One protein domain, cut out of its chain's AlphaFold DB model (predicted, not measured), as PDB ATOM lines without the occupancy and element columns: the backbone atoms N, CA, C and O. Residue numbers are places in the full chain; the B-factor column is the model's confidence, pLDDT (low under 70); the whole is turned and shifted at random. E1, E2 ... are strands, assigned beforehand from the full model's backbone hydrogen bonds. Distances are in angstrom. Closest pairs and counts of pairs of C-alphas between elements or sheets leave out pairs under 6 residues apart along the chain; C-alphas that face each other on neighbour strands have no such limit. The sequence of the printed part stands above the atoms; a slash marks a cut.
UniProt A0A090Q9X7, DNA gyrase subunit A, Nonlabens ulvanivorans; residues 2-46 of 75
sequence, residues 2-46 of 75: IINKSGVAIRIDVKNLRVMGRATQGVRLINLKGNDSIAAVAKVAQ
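This is residues 2 to 46 of the 75 residues of the protein "DNA gyrase subunit A" of Nonlabens ulvanivorans (UniProt A0A090Q9X7). With little regular structure, the printed part is a wide loop of chain, residues 5 to 37, that leaves a small pair of strands, E1 and E2, and folds back to it; residues 20 to 25 stick out at the far end. The 45 printed residues have no named helix and two named strands, E1 then E2, in one antiparallel sheet. The class is all strand, with only 7 residues in named elements. The whole is loose, with a radius of gyration of the C-alphas of 12.0 A, and flat, spanning 30 by 27 by 14 A.

E1, residues 2 to 4, and E2, residues 38 to 41, form a hairpin, antiparallel at 160 degrees. C-alphas 4 and 38 face each other at 4.2 A. N 3 and O 40, 2.9 A apart, and N 39 and O 3, 2.8 A apart, are within hydrogen-bond range. Residues 2 to 3 of E1 also pair, antiparallel, with residues 9 to 10.

E1 begins at C-alpha 2 (30.366, -27.685, 21.778) and is 6.8 A long. E2 is 7.8 A long and ends at C-alpha 41 (31.203, -23.425, 23.101).

The C-alphas farthest apart, of Gly 34 and Gln 46, are 31.6 A apart. The link from E1 to E2 is long, 33 residues. The printed part has no cut, and no printed residue is under 70 in pLDDT.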
ATOM      1  N   ILE A   2      30.131 -28.297  23.096       95.50
ATOM      2  CA  ILE A   2      30.366 -27.685  21.778       95.50
ATOM      3  C   ILE A   2      29.076 -27.816  20.966       95.50
ATOM      4  O   ILE A   2      28.458 -28.877  20.998       95.50
ATOM      5  N   ILE A   3      28.671 -26.766  20.256       96.19
ATOM      6  CA  ILE A   3      27.440 -26.728  19.454       96.19
ATOM      7  C   ILE A   3      27.808 -26.295  18.032       96.19
ATOM      8  O   ILE A   3      28.481 -25.277  17.854       96.19
ATOM      9  N   ASN A   4      27.392 -27.057  17.020       96.06
ATOM     10  CA  ASN A   4      27.561 -26.688  15.609       96.06
ATOM     11  C   ASN A   4      26.349 -25.894  15.077       96.06
ATOM     12  O   ASN A   4      25.297 -25.832  15.713       96.06
ATOM     13  N   LYS A   5      26.474 -25.283  13.893       96.12
ATOM     14  CA  LYS A   5      25.362 -24.547  13.256       96.12
ATOM     15  C   LYS A   5      24.208 -25.454  12.834       96.12
ATOM     16  O   LYS A   5      23.089 -24.978  12.689       96.12
ATOM     17  N   SER A   6      24.473 -26.750  12.687       93.94
ATOM     18  CA  SER A   6      23.462 -27.775  12.407       93.94
ATOM     19  C   SER A   6      22.609 -28.169  13.631       93.94
ATOM     20  O   SER A   6      21.743 -29.028  13.502       93.94
ATOM     21  N   GLY A   7      22.849 -27.587  14.814       92.44
ATOM     22  CA  GLY A   7      22.084 -27.847  16.044       92.44
ATOM     23  C   GLY A   7      22.499 -29.094  16.839       92.44
ATOM     24  O   GLY A   7      21.886 -29.407  17.856       92.44
ATOM     25  N   VAL A   8      23.557 -29.797  16.428       93.50
ATOM     26  CA  VAL A   8      24.149 -30.904  17.189       93.50
ATOM     27  C   VAL A   8      24.984 -30.336  18.335       93.50
ATOM     28  O   VAL A   8      25.972 -29.627  18.119       93.50
ATOM     29  N   ALA A   9      24.604 -30.687  19.561       94.25
ATOM     30  CA  ALA A   9      25.322 -30.333  20.778       94.25
ATOM     31  C   ALA A   9      26.077 -31.551  21.334       94.25
ATOM     32  O   ALA A   9      25.519 -32.636  21.474       94.25
ATOM     33  N   ILE A  10      27.356 -31.367  21.659       93.81
ATOM     34  CA  ILE A  10      28.270 -32.427  22.092       93.81
ATOM     35  C   ILE A  10      28.820 -32.060  23.478       93.81
ATOM     36  O   ILE A  10      29.491 -31.034  23.653       93.81
ATOM     37  N   ARG A  11      28.532 -32.890  24.487       92.56
ATOM     38  CA  ARG A  11      29.164 -32.816  25.814       92.56
ATOM     39  C   ARG A  11      30.498 -33.572  25.742       92.56
ATOM     40  O   ARG A  11      30.556 -34.672  25.210       92.56
ATOM     41  N   ILE A  12      31.565 -32.946  26.230       91.12
ATOM     42  CA  ILE A  12      32.919 -33.510  26.282       91.12
ATOM     43  C   ILE A  12      33.437 -33.230  27.686       91.12
ATOM     44  O   ILE A  12      33.319 -32.095  28.155       91.12
ATOM     45  N   ASP A  13      33.977 -34.256  28.332       91.88
ATOM     46  CA  ASP A  13      34.651 -34.134  29.619       91.88
ATOM     47  C   ASP A  13      36.023 -33.468  29.427       91.88
ATOM     48  O   ASP A  13      36.820 -33.885  28.582       91.88
ATOM     49  N   VAL A  14      36.289 -32.418  30.206       90.62
ATOM     50  CA  VAL A  14      37.531 -31.642  30.128       90.62
ATOM     51  C   VAL A  14      38.734 -32.470  30.591       90.62
ATOM     52  O   VAL A  14      39.825 -32.274  30.057       90.62
ATOM     53  N   LYS A  15      38.556 -33.445  31.498       90.69
ATOM     54  CA  LYS A  15      39.660 -34.284  32.008       90.69
ATOM     55  C   LYS A  15      40.291 -35.176  30.935       90.69
ATOM     56  O   LYS A  15      41.451 -35.557  31.046       90.69
ATOM     57  N   ASN A  16      39.544 -35.459  29.865       87.81
ATOM     58  CA  ASN A  16      40.003 -36.255  28.728       87.81
ATOM     59  C   ASN A  16      40.757 -35.416  27.674       87.81
ATOM     60  O   ASN A  16      41.204 -35.956  26.659       87.81
ATOM     61  N   LEU A  17      40.882 -34.098  27.867       91.00
ATOM     62  CA  LEU A  17      41.554 -33.207  26.924       91.00
ATOM     63  C   LEU A  17      43.057 -33.132  27.203       91.00
ATOM     64  O   LEU A  17      43.500 -32.867  28.319       91.00
ATOM     65  N   ARG A  18      43.867 -33.312  26.156       91.19
ATOM     66  CA  ARG A  18      45.326 -33.223  26.264       91.19
ATOM     67  C   ARG A  18      45.766 -31.789  26.570       91.19
ATOM     68  O   ARG A  18      45.555 -30.889  25.758       91.19
ATOM     69  N   VAL A  19      46.464 -31.609  27.691       93.50
ATOM     70  CA  VAL A  19      47.118 -30.343  28.058       93.50
ATOM     71  C   VAL A  19      48.187 -29.980  27.019       93.50
ATOM     72  O   VAL A  19      49.009 -30.816  26.638       93.50
ATOM     73  N   MET A  20      48.172 -28.729  26.552       93.19
ATOM     74  CA  MET A  20      49.119 -28.178  25.574       93.19
ATOM     75  C   MET A  20      49.460 -26.713  25.883       93.19
ATOM     76  O   MET A  20      48.713 -26.016  26.567       93.19
ATOM     77  N   GLY A  21      50.599 -26.243  25.366       94.50
ATOM     78  CA  GLY A  21      51.025 -24.846  25.488       94.50
ATOM     79  C   GLY A  21      50.230 -23.883  24.595       94.50
ATOM     80  O   GLY A  21      49.607 -24.288  23.614       94.50
ATOM     81  N   ARG A  22      50.297 -22.581  24.910       93.44
ATOM     82  CA  ARG A  22      49.533 -21.521  24.216       93.44
ATOM     83  C   ARG A  22      49.863 -21.392  22.722       93.44
ATOM     84  O   ARG A  22      48.968 -21.137  21.928       93.44
ATOM     85  N   ALA A  23      51.126 -21.573  22.338       96.69
ATOM     86  CA  ALA A  23      51.583 -21.488  20.950       96.69
ATOM     87  C   ALA A  23      51.489 -22.856  20.241       96.69
ATOM     88  O   ALA A  23      52.498 -23.428  19.837       96.69
ATOM     89  N   THR A  24      50.281 -23.418  20.145       95.56
ATOM     90  CA  THR A  24      50.030 -24.711  19.484       95.56
ATOM     91  C   THR A  24      48.756 -24.671  18.635       95.56
ATOM     92  O   THR A  24      47.888 -23.827  18.836       95.56
ATOM     93  N   GLN A  25      48.626 -25.609  17.691       93.31
ATOM     94  CA  GLN A  25      47.405 -25.793  16.892       93.31
ATOM     95  C   GLN A  25      46.293 -26.544  17.661       93.31
ATOM     96  O   GLN A  25      45.151 -26.600  17.207       93.31
ATOM     97  N   GLY A  26      46.611 -27.126  18.824       92.38
ATOM     98  CA  GLY A  26      45.698 -27.967  19.600       92.38
ATOM     99  C   GLY A  26      45.436 -29.341  18.969       92.38
ATOM    100  O   GLY A  26      46.230 -29.856  18.181       92.38
ATOM    101  N   VAL A  27      44.307 -29.951  19.342       90.94
ATOM    102  CA  VAL A  27      43.851 -31.267  18.858       90.94
ATOM    103  C   VAL A  27      42.415 -31.190  18.337       90.94
ATOM    104  O   VAL A  27      41.620 -30.363  18.788       90.94
ATOM    105  N   ARG A  28      42.052 -32.063  17.389       92.12
ATOM    106  CA  ARG A  28      40.679 -32.138  16.863       92.12
ATOM    107  C   ARG A  28      39.766 -32.823  17.882       92.12
ATOM    108  O   ARG A  28      39.927 -34.010  18.136       92.12
ATOM    109  N   LEU A  29      38.795 -32.082  18.422       92.25
ATOM    110  CA  LEU A  29      37.824 -32.601  19.398       92.25
ATOM    111  C   LEU A  29      36.631 -33.310  18.749       92.25
ATOM    112  O   LEU A  29      36.155 -34.316  19.262       92.25
ATOM    113  N   ILE A  30      36.143 -32.781  17.625       92.75
ATOM    114  CA  ILE A  30      35.006 -33.323  16.872       92.75
ATOM    115  C   ILE A  30      35.302 -33.268  15.373       92.75
ATOM    116  O   ILE A  30      36.105 -32.446  14.923       92.75
ATOM    117  N   ASN A  31      34.650 -34.126  14.588       91.94
ATOM    118  CA  ASN A  31      34.761 -34.113  13.133       91.94
ATOM    119  C   ASN A  31      33.504 -33.472  12.527       91.94
ATOM    120  O   ASN A  31      32.405 -33.997  12.692       91.94
ATOM    121  N   LEU A  32      33.668 -32.339  11.843       92.31
ATOM    122  CA  LEU A  32      32.573 -31.636  11.167       92.31
ATOM    123  C   LEU A  32      32.276 -32.295   9.813       92.31
ATOM    124  O   LEU A  32      33.182 -32.813   9.157       92.31
ATOM    125  N   LYS A  33      31.002 -32.302   9.402       90.25
ATOM    126  CA  LYS A  33      30.551 -32.888   8.130       90.25
ATOM    127  C   LYS A  33      30.256 -31.785   7.113       90.25
ATOM    128  O   LYS A  33      29.545 -30.836   7.426       90.25
ATOM    129  N   GLY A  34      30.746 -31.942   5.882       92.19
ATOM    130  CA  GLY A  34      30.506 -30.978   4.803       92.19
ATOM    131  C   GLY A  34      30.948 -29.560   5.181       92.19
ATOM    132  O   GLY A  34      32.068 -29.370   5.649       92.19
ATOM    133  N   ASN A  35      30.048 -28.589   5.013       91.75
ATOM    134  CA  ASN A  35      30.300 -27.161   5.263       91.75
ATOM    135  C   ASN A  35      29.848 -26.694   6.664       91.75
ATOM    136  O   ASN A  35      29.626 -25.503   6.891       91.75
ATOM    137  N   ASP A  36      29.654 -27.624   7.596       94.94
ATOM    138  CA  ASP A  36      29.241 -27.316   8.962       94.94
ATOM    139  C   ASP A  36      30.360 -26.621   9.762       94.94
ATOM    140  O   ASP A  36      31.550 -26.787   9.496       94.94
ATOM    141  N   SER A  37      29.981 -25.809  10.748       95.19
ATOM    142  CA  SER A  37      30.916 -25.007  11.550       95.19
ATOM    143  C   SER A  37      30.445 -24.863  12.992       95.19
ATOM    144  O   SER A  37      29.263 -25.028  13.294       95.19
ATOM    145  N   ILE A  38      31.374 -24.556  13.900       96.12
ATOM    146  CA  ILE A  38      31.050 -24.314  15.310       96.12
ATOM    147  C   ILE A  38      30.207 -23.038  15.420       96.12
ATOM    148  O   ILE A  38      30.557 -22.008  14.846       96.12
ATOM    149  N   ALA A  39      29.098 -23.125  16.150       97.19
ATOM    150  CA  ALA A  39      28.247 -21.996  16.502       97.19
ATOM    151  C   ALA A  39      28.609 -21.447  17.888       97.19
ATOM    152  O   ALA A  39      28.732 -20.238  18.053       97.19
ATOM    153  N   ALA A  40      28.809 -22.330  18.875       96.44
ATOM    154  CA  ALA A  40      29.109 -21.943  20.250       96.44
ATOM    155  C   ALA A  40      29.915 -23.009  21.011       96.44
ATOM    156  O   ALA A  40      29.902 -24.198  20.678       96.44
ATOM    157  N   VAL A  41      30.577 -22.574  22.082       95.38
ATOM    158  CA  VAL A  41      31.203 -23.425  23.101       95.38
ATOM    159  C   VAL A  41      30.775 -22.899  24.467       95.38
ATOM    160  O   VAL A  41      30.812 -21.695  24.697       95.38
ATOM    161  N   ALA A  42      30.375 -23.793  25.369       94.75
ATOM    162  CA  ALA A  42      29.941 -23.449  26.721       94.75
ATOM    163  C   ALA A  42      30.615 -24.352  27.762       94.75
ATOM    164  O   ALA A  42      30.680 -25.576  27.579       94.75
ATOM    165  N   LYS A  43      31.080 -23.768  28.875       93.31
ATOM    166  CA  LYS A  43      31.330 -24.528  30.108       93.31
ATOM    167  C   LYS A  43      29.966 -24.939  30.663       93.31
ATOM    168  O   LYS A  43      29.042 -24.136  30.677       93.31
ATOM    169  N   VAL A  44      29.848 -26.190  31.083       90.56
ATOM    170  CA  VAL A  44      28.674 -26.713  31.790       90.56
ATOM    171  C   VAL A  44      29.179 -27.115  33.169       90.56
ATOM    172  O   VAL A  44      30.309 -27.600  33.264       90.56
ATOM    173  N   ALA A  45      28.399 -26.856  34.219       88.81
ATOM    174  CA  ALA A  45      28.710 -27.398  35.534       88.81
ATOM    175  C   ALA A  45      28.733 -28.929  35.441       88.81
ATOM    176  O   ALA A  45      27.921 -29.529  34.731       88.81
ATOM    177  N   GLN A  46      29.699 -29.550  36.103       81.88
ATOM    178  CA  GLN A  46      29.592 -30.966  36.385       81.88
ATOM    179  C   GLN A  46      28.689 -31.060  37.610       81.88
ATOM    180  O   GLN A  46      29.006 -30.475  38.640       81.88
TER     181      GLN A  46